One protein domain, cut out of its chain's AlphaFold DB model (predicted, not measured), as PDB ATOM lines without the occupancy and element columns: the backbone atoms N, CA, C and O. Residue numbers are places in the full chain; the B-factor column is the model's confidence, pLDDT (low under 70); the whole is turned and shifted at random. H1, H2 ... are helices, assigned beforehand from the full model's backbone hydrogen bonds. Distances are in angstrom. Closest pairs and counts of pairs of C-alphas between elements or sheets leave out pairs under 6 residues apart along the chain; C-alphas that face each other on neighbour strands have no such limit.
ATOM      1  N   LEU A  24     177.790 149.684 155.094       92.69
ATOM      2  CA  LEU A  24     176.424 150.154 155.300       92.69
ATOM      3  C   LEU A  24     175.712 150.429 153.971       92.69
ATOM      4  O   LEU A  24     174.595 149.958 153.792       92.69
ATOM      5  N   ASP A  25     176.356 151.143 153.050       94.31
ATOM      6  CA  ASP A  25     175.756 151.528 151.768       94.31
ATOM      7  C   ASP A  25     175.454 150.289 150.930       94.31
ATOM      8  O   ASP A  25     174.371 150.170 150.363       94.31
ATOM      9  N   LEU A  26     176.366 149.315 150.946       93.12
ATOM     10  CA  LEU A  26     176.182 148.047 150.254       93.12
ATOM     11  C   LEU A  26     175.031 147.218 150.841       93.12
ATOM     12  O   LEU A  26     174.222 146.664 150.100       93.12
ATOM     13  N   GLY A  27     174.930 147.152 152.173       93.50
ATOM     14  CA  GLY A  27     173.804 146.498 152.838       93.50
ATOM     15  C   GLY A  27     172.477 147.189 152.522       93.50
ATOM     16  O   GLY A  27     171.494 146.523 152.197       93.50
ATOM     17  N   CYS A  28     172.449 148.520 152.585       95.44
ATOM     18  CA  CYS A  28     171.254 149.304 152.305       95.44
ATOM     19  C   CYS A  28     170.814 149.211 150.846       95.44
ATOM     20  O   CYS A  28     169.620 149.092 150.592       95.44
ATOM     21  N   PHE A  29     171.754 149.192 149.901       95.50
ATOM     22  CA  PHE A  29     171.458 148.936 148.497       95.50
ATOM     23  C   PHE A  29     170.701 147.612 148.325       95.50
ATOM     24  O   PHE A  29     169.610 147.611 147.767       95.50
ATOM     25  N   ARG A  30     171.220 146.507 148.877       94.31
ATOM     26  CA  ARG A  30     170.586 145.182 148.744       94.31
ATOM     27  C   ARG A  30     169.217 145.110 149.386       94.31
ATOM     28  O   ARG A  30     168.300 144.554 148.801       94.31
ATOM     29  N   LEU A  31     169.081 145.665 150.588       95.00
ATOM     30  CA  LEU A  31     167.800 145.686 151.284       95.00
ATOM     31  C   LEU A  31     166.741 146.443 150.471       95.00
ATOM     32  O   LEU A  31     165.595 146.016 150.391       95.00
ATOM     33  N   MET A  32     167.123 147.564 149.865       95.88
ATOM     34  CA  MET A  32     166.204 148.351 149.049       95.88
ATOM     35  C   MET A  32     165.942 147.701 147.685       95.88
ATOM     36  O   MET A  32     164.830 147.809 147.179       95.88
ATOM     37  N   ALA A  33     166.923 146.994 147.117       95.06
ATOM     38  CA  ALA A  33     166.744 146.182 145.915       95.06
ATOM     39  C   ALA A  33     165.762 145.024 146.158       95.06
ATOM     40  O   ALA A  33     164.858 144.830 145.358       95.06
ATOM     41  N   ASP A  34     165.852 144.346 147.305       94.75
ATOM     42  CA  ASP A  34     164.875 143.340 147.745       94.75
ATOM     43  C   ASP A  34     163.464 143.947 147.865       94.75
ATOM     44  O   ASP A  34     162.501 143.430 147.304       94.75
ATOM     45  N   PHE A  35     163.330 145.129 148.480       95.56
ATOM     46  CA  PHE A  35     162.046 145.840 148.497       95.56
ATOM     47  C   PHE A  35     161.559 146.286 147.118       95.56
ATOM     48  O   PHE A  35     160.357 146.440 146.934       95.56
ATOM     49  N   ALA A  36     162.447 146.498 146.144       96.88
ATOM     50  CA  ALA A  36     162.064 146.868 144.783       96.88
ATOM     51  C   ALA A  36     161.364 145.723 144.024       96.88
ATOM     52  O   ALA A  36     160.748 145.981 142.984       96.88
ATOM     53  N   GLU A  37     161.428 144.497 144.547       96.06
ATOM     54  CA  GLU A  37     160.727 143.317 144.033       96.06
ATOM     55  C   GLU A  37     159.457 142.972 144.833       96.06
ATOM     56  O   GLU A  37     158.732 142.046 144.469       96.06
ATOM     57  N   ASP A  38     159.143 143.733 145.889       97.00
ATOM     58  CA  ASP A  38     157.975 143.490 146.739       97.00
ATOM     59  C   ASP A  38     156.653 143.600 145.941       97.00
ATOM     60  O   ASP A  38     156.519 144.482 145.079       97.00
ATOM     61  N   PRO A  39     155.660 142.723 146.194       97.12
ATOM     62  CA  PRO A  39     154.364 142.781 145.519       97.12
ATOM     63  C   PRO A  39     153.515 144.003 145.905       97.12
ATOM     64  O   PRO A  39     152.620 144.373 145.141       97.12
ATOM     65  N   ASP A  40     153.748 144.633 147.061       98.06
ATOM     66  CA  ASP A  40     153.088 145.889 147.416       98.06
ATOM     67  C   ASP A  40     153.711 147.047 146.608       98.06
ATOM     68  O   ASP A  40     154.890 147.375 146.788       98.06
ATOM     69  N   PRO A  41     152.935 147.750 145.757       97.62
ATOM     70  CA  PRO A  41     153.458 148.824 144.914       97.62
ATOM     71  C   PRO A  41     154.066 149.989 145.709       97.62
ATOM     72  O   PRO A  41     154.934 150.702 145.199       97.62
ATOM     73  N   ARG A  42     153.636 150.211 146.958       96.06
ATOM     74  CA  ARG A  42     154.209 151.253 147.820       96.06
ATOM     75  C   ARG A  42     155.602 150.863 148.288       96.06
ATOM     76  O   ARG A  42     156.511 151.688 148.220       96.06
ATOM     77  N   VAL A  43     155.764 149.617 148.731       97.00
ATOM     78  CA  VAL A  43     157.060 149.075 149.157       97.00
ATOM     79  C   VAL A  43     158.009 149.034 147.967       97.00
ATOM     80  O   VAL A  43     159.104 149.584 148.052       97.00
ATOM     81  N   GLN A  44     157.535 148.536 146.824       97.81
ATOM     82  CA  GLN A  44     158.269 148.534 145.564       97.81
ATOM     83  C   GLN A  44     158.792 149.919 145.178       97.81
ATOM     84  O   GLN A  44     159.971 150.077 144.851       97.81
ATOM     85  N   SER A  45     157.933 150.941 145.207       97.69
ATOM     86  CA  SER A  45     158.343 152.296 144.834       97.69
ATOM     87  C   SER A  45     159.423 152.844 145.769       97.69
ATOM     88  O   SER A  45     160.375 153.468 145.298       97.69
ATOM     89  N   VAL A  46     159.287 152.618 147.079       96.06
ATOM     90  CA  VAL A  46     160.286 153.043 148.068       96.06
ATOM     91  C   VAL A  46     161.592 152.271 147.882       96.06
ATOM     92  O   VAL A  46     162.657 152.887 147.889       96.06
ATOM     93  N   GLY A  47     161.519 150.960 147.645       97.19
ATOM     94  CA  GLY A  47     162.673 150.106 147.376       97.19
ATOM     95  C   GLY A  47     163.471 150.579 146.165       97.19
ATOM     96  O   GLY A  47     164.674 150.801 146.268       97.19
ATOM     97  N   ARG A  48     162.805 150.873 145.040       97.94
ATOM     98  CA  ARG A  48     163.470 151.400 143.833       97.94
ATOM     99  C   ARG A  48     164.199 152.715 144.097       97.94
ATOM    100  O   ARG A  48     165.359 152.858 143.714       97.94
ATOM    101  N   MET A  49     163.546 153.657 144.778       97.44
ATOM    102  CA  MET A  49     164.171 154.935 145.131       97.44
ATOM    103  C   MET A  49     165.358 154.750 146.084       97.44
ATOM    104  O   MET A  49     166.413 155.353 145.886       97.44
ATOM    105  N   GLY A  50     165.202 153.911 147.110       96.94
ATOM    106  CA  GLY A  50     166.261 153.610 148.069       96.94
ATOM    107  C   GLY A  50     167.464 152.941 147.406       96.94
ATOM    108  O   GLY A  50     168.598 153.354 147.638       96.94
ATOM    109  N   ALA A  51     167.226 151.963 146.530       96.44
ATOM    110  CA  ALA A  51     168.275 151.258 145.803       96.44
ATOM    111  C   ALA A  51     169.081 152.229 144.934       96.44
ATOM    112  O   ALA A  51     170.305 152.244 145.005       96.44
ATOM    113  N   GLN A  52     168.409 153.113 144.190       96.75
ATOM    114  CA  GLN A  52     169.073 154.136 143.378       96.75
ATOM    115  C   GLN A  52     169.900 155.115 144.219       96.75
ATOM    116  O   GLN A  52     171.024 155.448 143.845       96.75
ATOM    117  N   TYR A  53     169.381 155.549 145.371       97.25
ATOM    118  CA  TYR A  53     170.107 156.437 146.280       97.25
ATOM    119  C   TYR A  53     171.422 155.812 146.771       97.25
ATOM    120  O   TYR A  53     172.478 156.441 146.684       97.25
ATOM    121  N   PHE A  54     171.383 154.566 147.255       96.31
ATOM    122  CA  PHE A  54     172.591 153.895 147.742       96.31
ATOM    123  C   PHE A  54     173.526 153.467 146.610       96.31
ATOM    124  O   PHE A  54     174.738 153.542 146.787       96.31
ATOM    125  N   LEU A  55     173.000 153.116 145.432       95.06
ATOM    126  CA  LEU A  55     173.818 152.856 144.248       95.06
ATOM    127  C   LEU A  55     174.634 154.092 143.852       95.06
ATOM    128  O   LEU A  55     175.836 153.981 143.639       95.06
ATOM    129  N   GLY A  56     174.014 155.277 143.834       94.56
ATOM    130  CA  GLY A  56     174.724 156.527 143.552       94.56
ATOM    131  C   GLY A  56     175.820 156.840 144.577       94.56
ATOM    132  O   GLY A  56     176.894 157.308 144.209       94.56
ATOM    133  N   ARG A  57     175.594 156.532 145.862       95.06
ATOM    134  CA  ARG A  57     176.630 156.653 146.906       95.06
ATOM    135  C   ARG A  57     177.789 155.683 146.686       95.06
ATOM    136  O   ARG A  57     178.941 156.075 146.860       95.06
ATOM    137  N   ILE A  58     177.490 154.438 146.315       94.50
ATOM    138  CA  ILE A  58     178.503 153.418 146.028       94.50
ATOM    139  C   ILE A  58     179.344 153.831 144.822       94.50
ATOM    140  O   ILE A  58     180.564 153.845 144.940       94.50
ATOM    141  N   ASP A  59     178.711 154.225 143.717       93.19
ATOM    142  CA  ASP A  59     179.409 154.662 142.503       93.19
ATOM    143  C   ASP A  59     180.302 155.885 142.767       93.19
ATOM    144  O   ASP A  59     181.462 155.911 142.364       93.19
ATOM    145  N   ALA A  60     179.819 156.855 143.552       92.62
ATOM    146  CA  ALA A  60     180.616 158.018 143.940       92.62
ATOM    147  C   ALA A  60     181.829 157.666 144.826       92.62
ATOM    148  O   ALA A  60     182.869 158.318 144.731       92.62
ATOM    149  N   ALA A  61     181.707 156.666 145.707       91.38
ATOM    150  CA  ALA A  61     182.771 156.267 146.632       91.38
ATOM    151  C   ALA A  61     183.772 155.275 146.018       91.38
ATOM    152  O   ALA A  61     184.956 155.294 146.353       91.38
ATOM    153  N   ALA A  62     183.291 154.393 145.147       90.94
ATOM    154  CA  ALA A  62     184.053 153.337 144.502       90.94
ATOM    155  C   ALA A  62     183.556 153.160 143.056       90.94
ATOM    156  O   ALA A  62     182.808 152.218 142.770       90.94
ATOM    157  N   PRO A  63     183.977 154.049 142.137       86.56
ATOM    158  CA  PRO A  63     183.630 153.928 140.729       86.56
ATOM    159  C   PRO A  63     184.046 152.557 140.202       86.56
ATOM    160  O   PRO A  63     185.147 152.088 140.494       86.56
ATOM    161  N   SER A  64     183.202 151.928 139.383       86.19
ATOM    162  CA  SER A  64     183.441 150.579 138.829       86.19
ATOM    163  C   SER A  64     183.400 149.424 139.844       86.19
ATOM    164  O   SER A  64     183.849 148.323 139.524       86.19
ATOM    165  N   PHE A  65     182.875 149.635 141.056       88.50
ATOM    166  CA  PHE A  65     182.588 148.531 141.973       88.50
ATOM    167  C   PHE A  65     181.531 147.590 141.374       88.50
ATOM    168  O   PHE A  65     180.456 148.034 140.969       88.50
ATOM    169  N   ASP A  66     181.823 146.289 141.348       88.88
ATOM    170  CA  ASP A  66     180.887 145.273 140.868       88.88
ATOM    171  C   ASP A  66     179.846 144.950 141.947       88.88
ATOM    172  O   ASP A  66     180.092 144.190 142.889       88.88
ATOM    173  N   ILE A  67     178.668 145.549 141.802       85.44
ATOM    174  CA  ILE A  67     177.534 145.393 142.716       85.44
ATOM    175  C   ILE A  67     177.045 143.942 142.794       85.44
ATOM    176  O   ILE A  67     176.562 143.531 143.849       85.44
ATOM    177  N   GLU A  68     177.226 143.138 141.750       84.12
ATOM    178  CA  GLU A  68     176.794 141.737 141.752       84.12
ATOM    179  C   GLU A  68     177.622 140.896 142.738       84.12
ATOM    180  O   GLU A  68     177.143 139.917 143.312       84.12
ATOM    181  N   THR A  69     178.856 141.321 143.038       80.69
ATOM    182  CA  THR A  69     179.738 140.646 144.011       80.69
ATOM    183  C   THR A  69     179.377 140.923 145.462       80.69
ATOM    184  O   THR A  69     179.991 140.380 146.383       80.69
ATOM    185  N   ALA A  70     178.381 141.771 145.694       72.50
ATOM    186  CA  ALA A  70     177.990 142.167 147.023       72.50
ATOM    187  C   ALA A  70     177.534 140.930 147.840       72.50
ATOM    188  O   ALA A  70     177.923 140.768 149.001       72.50
ATOM    189  N   GLY A  71     176.793 139.996 147.250       79.00
ATOM    190  CA  GLY A  71     176.168 138.888 147.978       79.00
ATOM    191  C   GLY A  71     174.790 139.274 148.521       79.00
ATOM    192  O   GLY A  71     174.239 140.300 148.140       79.00
ATOM    193  N   GLU A  72     174.212 138.463 149.406       80.56
ATOM    194  CA  GLU A  72     172.773 138.533 149.720       80.56
ATOM    195  C   GLU A  72     172.375 139.650 150.702       80.56
ATOM    196  O   GLU A  72     173.204 140.192 151.447       80.56
ATOM    197  N   ALA A  73     171.086 140.009 150.696       78.06
ATOM    198  CA  ALA A  73     170.493 140.915 151.674       78.06
ATOM    199  C   ALA A  73     170.385 140.233 153.055       78.06
ATOM    200  O   ALA A  73     170.062 139.047 153.143       78.06
ATOM    201  N   PRO A  74     170.622 140.957 154.162       79.62
ATOM    202  CA  PRO A  74     170.466 140.386 155.494       79.62
ATOM    203  C   PRO A  74     168.995 140.110 155.824       79.62
ATOM    204  O   PRO A  74     168.095 140.850 155.430       79.62
ATOM    205  N   THR A  75     168.764 139.069 156.624       83.69
ATOM    206  CA  THR A  75     167.430 138.583 157.002       83.69
ATOM    207  C   THR A  75     167.164 138.736 158.508       83.69
ATOM    208  O   THR A  75     168.042 139.118 159.290       83.69
ATOM    209  N   GLY A  76     165.922 138.489 158.935       86.56
ATOM    210  CA  GLY A  76     165.535 138.476 160.352       86.56
ATOM    211  C   GLY A  76     165.816 139.790 161.095       86.56
ATOM    212  O   GLY A  76     165.602 140.878 160.564       86.56
ATOM    213  N   ALA A  77     166.313 139.701 162.333       85.00
ATOM    214  CA  ALA A  77     166.593 140.871 163.175       85.00
ATOM    215  C   ALA A  77     167.651 141.816 162.573       85.00
ATOM    216  O   ALA A  77     167.567 143.034 162.743       85.00
ATOM    217  N   ALA A  78     168.617 141.270 161.825       88.00
ATOM    218  CA  ALA A  78     169.625 142.067 161.131       88.00
ATOM    219  C   ALA A  78     168.996 142.941 160.034       88.00
ATOM    220  O   ALA A  78     169.406 144.089 159.864       88.00
ATOM    221  N   ARG A  79     167.956 142.440 159.350       92.38
ATOM    222  CA  ARG A  79     167.183 143.199 158.354       92.38
ATOM    223  C   ARG A  79     166.510 144.418 158.974       92.38
ATOM    224  O   ARG A  79     166.639 145.517 158.447       92.38
ATOM    225  N   THR A  80     165.828 144.245 160.108       91.44
ATOM    226  CA  THR A  80     165.118 145.342 160.788       91.44
ATOM    227  C   THR A  80     166.079 146.415 161.292       91.44
ATOM    228  O   THR A  80     165.845 147.603 161.073       91.44
ATOM    229  N   ALA A  81     167.185 146.010 161.921       93.44
ATOM    230  CA  ALA A  81     168.207 146.948 162.374       93.44
ATOM    231  C   ALA A  81     168.840 147.705 161.195       93.44
ATOM    232  O   ALA A  81     169.060 148.914 161.277       93.44
ATOM    233  N   LEU A  82     169.099 147.011 160.083       94.94
ATOM    234  CA  LEU A  82     169.619 147.639 158.878       94.94
ATOM    235  C   LEU A  82     168.615 148.631 158.282       94.94
ATOM    236  O   LEU A  82     169.013 149.748 157.971       94.94
ATOM    237  N   LEU A  83     167.330 148.276 158.192       95.38
ATOM    238  CA  LEU A  83     166.286 149.158 157.664       95.38
ATOM    239  C   LEU A  83     166.239 150.504 158.392       95.38
ATOM    240  O   LEU A  83     166.207 151.545 157.737       95.38
ATOM    241  N   SER A  84     166.286 150.489 159.731       95.62
ATOM    242  CA  SER A  84     166.325 151.723 160.531       95.62
ATOM    243  C   SER A  84     167.513 152.597 160.133       95.62
ATOM    244  O   SER A  84     167.346 153.773 159.816       95.62
ATOM    245  N   ARG A  85     168.706 151.998 160.050       96.38
ATOM    246  CA  ARG A  85     169.938 152.714 159.693       96.38
ATOM    247  C   ARG A  85     169.892 153.270 158.270       96.38
ATOM    248  O   ARG A  85     170.308 154.403 158.050       96.38
ATOM    249  N   CYS A  86     169.357 152.517 157.310       96.56
ATOM    250  CA  CYS A  86     169.176 153.005 155.943       96.56
ATOM    251  C   CYS A  86     168.205 154.192 155.900       96.56
ATOM    252  O   CYS A  86     168.470 155.188 155.226       96.56
ATOM    253  N   GLY A  87     167.106 154.112 156.657       96.19
ATOM    254  CA  GLY A  87     166.140 155.196 156.794       96.19
ATOM    255  C   GLY A  87     166.748 156.461 157.403       96.19
ATOM    256  O   GLY A  87     166.491 157.552 156.902       96.19
ATOM    257  N   GLU A  88     167.583 156.333 158.435       97.69
ATOM    258  CA  GLU A  88     168.295 157.459 159.059       97.69
ATOM    259  C   GLU A  88     169.240 158.165 158.074       97.69
ATOM    260  O   GLU A  88     169.247 159.394 157.994       97.69
ATOM    261  N   GLU A  89     169.996 157.404 157.278       96.81
ATOM    262  CA  GLU A  89     170.887 157.954 156.249       96.81
ATOM    263  C   GLU A  89     170.119 158.717 155.163       96.81
ATOM    264  O   GLU A  89     170.520 159.812 154.762       96.81
ATOM    265  N   MET A  90     168.996 158.167 154.698       96.50
ATOM    266  CA  MET A  90     168.138 158.831 153.711       96.50
ATOM    267  C   MET A  90     167.460 160.077 154.291       96.50
ATOM    268  O   MET A  90     167.362 161.101 153.612       96.50
ATOM    269  N   GLN A  91     167.013 160.021 155.548       96.94
ATOM    270  CA  GLN A  91     166.431 161.174 156.234       96.94
ATOM    271  C   GLN A  91     167.446 162.305 156.355       96.94
ATOM    272  O   GLN A  91     167.107 163.442 156.018       96.94
ATOM    273  N   ARG A  92     168.683 162.003 156.776       96.56
ATOM    274  CA  ARG A  92     169.768 162.988 156.873       96.56
ATOM    275  C   ARG A  92     170.006 163.676 155.529       96.56
ATOM    276  O   ARG A  92     169.888 164.894 155.458       96.56
ATOM    277  N   ALA A  93     170.189 162.906 154.456       93.38
ATOM    278  CA  ALA A  93     170.349 163.472 153.118       93.38
ATOM    279  C   ALA A  93     169.138 164.317 152.686       93.38
ATOM    280  O   ALA A  93     169.289 165.407 152.139       93.38
ATOM    281  N   GLY A  94     167.916 163.870 152.983       94.38
ATOM    282  CA  GLY A  94     166.704 164.649 152.725       94.38
ATOM    283  C   GLY A  94     166.659 165.976 153.493       94.38
ATOM    284  O   GLY A  94     166.165 166.974 152.965       94.38
ATOM    285  N   HIS A  95     167.167 166.019 154.728       96.56
ATOM    286  CA  HIS A  95     167.310 167.264 155.486       96.56
ATOM    287  C   HIS A  95     168.315 168.212 154.831       96.56
ATOM    288  O   HIS A  95     168.001 169.400 154.702       96.56
ATOM    289  N   ASP A  96     169.444 167.687 154.360       93.69
ATOM    290  CA  ASP A  96     170.480 168.463 153.677       93.69
ATOM    291  C   ASP A  96     169.951 169.057 152.364       93.69
ATOM    292  O   ASP A  96     170.057 170.263 152.140       93.69
ATOM    293  N   PHE A  97     169.255 168.262 151.542       92.19
ATOM    294  CA  PHE A  97     168.631 168.759 150.309       92.19
ATOM    295  C   PHE A  97     167.586 169.846 150.570       92.19
ATOM    296  O   PHE A  97     167.550 170.853 149.864       92.19
ATOM    297  N   ARG A  98     166.752 169.695 151.608       94.56
ATOM    298  CA  ARG A  98     165.797 170.746 151.998       94.56
ATOM    299  C   ARG A  98     166.503 172.010 152.483       94.56
ATOM    300  O   ARG A  98     165.991 173.103 152.257       94.56
ATOM    301  N   ALA A  99     167.633 171.880 153.176       94.69
ATOM    302  CA  ALA A  99     168.431 173.029 153.590       94.69
ATOM    303  C   ALA A  99     168.991 173.777 152.378       94.69
ATOM    304  O   ALA A  99     168.795 174.987 152.290       94.69
ATOM    305  N   ILE A 100     169.565 173.056 151.414       90.88
ATOM    306  CA  ILE A 100     170.038 173.624 150.146       90.88
ATOM    307  C   ILE A 100     168.885 174.318 149.407       90.88
ATOM    308  O   ILE A 100     169.022 175.472 149.014       90.88
ATOM    309  N   GLY A 101     167.718 173.677 149.294       91.81
ATOM    310  CA  GLY A 101     166.540 174.274 148.655       91.81
ATOM    311  C   GLY A 101     166.169 175.641 149.237       91.81
ATOM    312  O   GLY A 101     166.011 176.596 148.486       91.81
ATOM    313  N   ARG A 102     166.148 175.775 150.572       93.25
ATOM    314  CA  ARG A 102     165.892 177.063 151.248       93.25
ATOM    315  C   ARG A 102     166.963 178.119 150.972       93.25
ATOM    316  O   ARG A 102     166.645 179.298 150.946       93.25
ATOM    317  N   THR A 103     168.224 177.721 150.780       90.38
ATOM    318  CA  THR A 103     169.292 178.673 150.414       90.38
ATOM    319  C   THR A 103     169.188 179.159 148.970       90.38
ATOM    320  O   THR A 103     169.683 180.237 148.658       90.38
ATOM    321  N   LEU A 104     168.557 178.367 148.098       89.88
ATOM    322  CA  LEU A 104     168.403 178.665 146.676       89.88
ATOM    323  C   LEU A 104     167.068 179.344 146.341       89.88
ATOM    324  O   LEU A 104     166.921 179.840 145.224       89.88
TER     325      LEU A 104
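This is residues 24 to 104 of the 111 residues of an uncharacterized protein of Sphingosinicella ginsenosidimutans (UniProt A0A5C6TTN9). A helical hairpin, H1 and H2, makes the core, and the long helix H4 crosses it about perpendicular, packing on H1 with residues 79 to 86 while residues 94 to 104 stick out as a free arm. The short helix H3 sits in the loop that leads from the end of H2 round to the beginning of H4. The printed part has 81 residues with four named helices, H1, H2, H3 and H4 in that order, and no named strand; the class is all helix. The whole is compact, with a radius of gyration of the C-alphas of 13.4 A, and spans 40 by 31 by 22 A, the free arm of H4 adding to the length.

Find C-alpha 24 at (176.424, 150.154, 155.300); here H1 begins, and it covers residues 24 to 35, 16.5 A from first to last C-alpha. After residues 36 to 40, look for H2 at residues 41 to 61, from C-alpha 41 at (153.458, 148.824, 144.914), with a length of 30.3 A. Go on to residues 67 to 70 for H3, four residues and 5.4 A long. H4 covers residues 76 to 104 and is the longest helix, with 29 residues and 42.5 A; it ends at C-alpha 104 at (168.403, 178.665, 146.676).

Start with the hairpin of H1 and H2, which touch and run opposite ways at a shallow tilt of 27 degrees. Their closest C-alphas are those of Met 32 and Gly 47, 4.3 A apart. Look next at H4, which touches H1 with residues 79 to 86 alone; the closest C-alphas are those of Cys 28 and Cys 86, 5.6 A apart. The lines of H1 and H4 stand about perpendicular, at 78 degrees. H2 and H4 are close but not clearly touching, with the C-alphas of Gly 50 and Met 90 closest at 7.9 A, and they stand about perpendicular at 74 degrees. H3 is close to H1 but not clearly touching it, and the closest C-alphas there are those of Leu 26 and Ala 70, 6.9 A apart. H2 and H3 are only just apart, their closest C-alphas being 8.5 A from each other, and H3 and H4 are apart. In H1, H2 and H4 every pair of O i and N i+4 is within hydrogen-bond range; H3 is too short for such a pair, and its one pair of O i and N i+3 is within range.

The two C-alphas farthest apart are those of Gly 76 and Leu 104, 42.5 A. Without residues 94 to 104, which stand free, the body spans 32 by 26 by 22 A. The printed part has no cut, and the links H1 to H2, H2 to H3 and H3 to H4 are tight, each with 5 residues. The mean pLDDT of the printed part is 92.7, and no printed residue is under 70; H3 has a mean of 81.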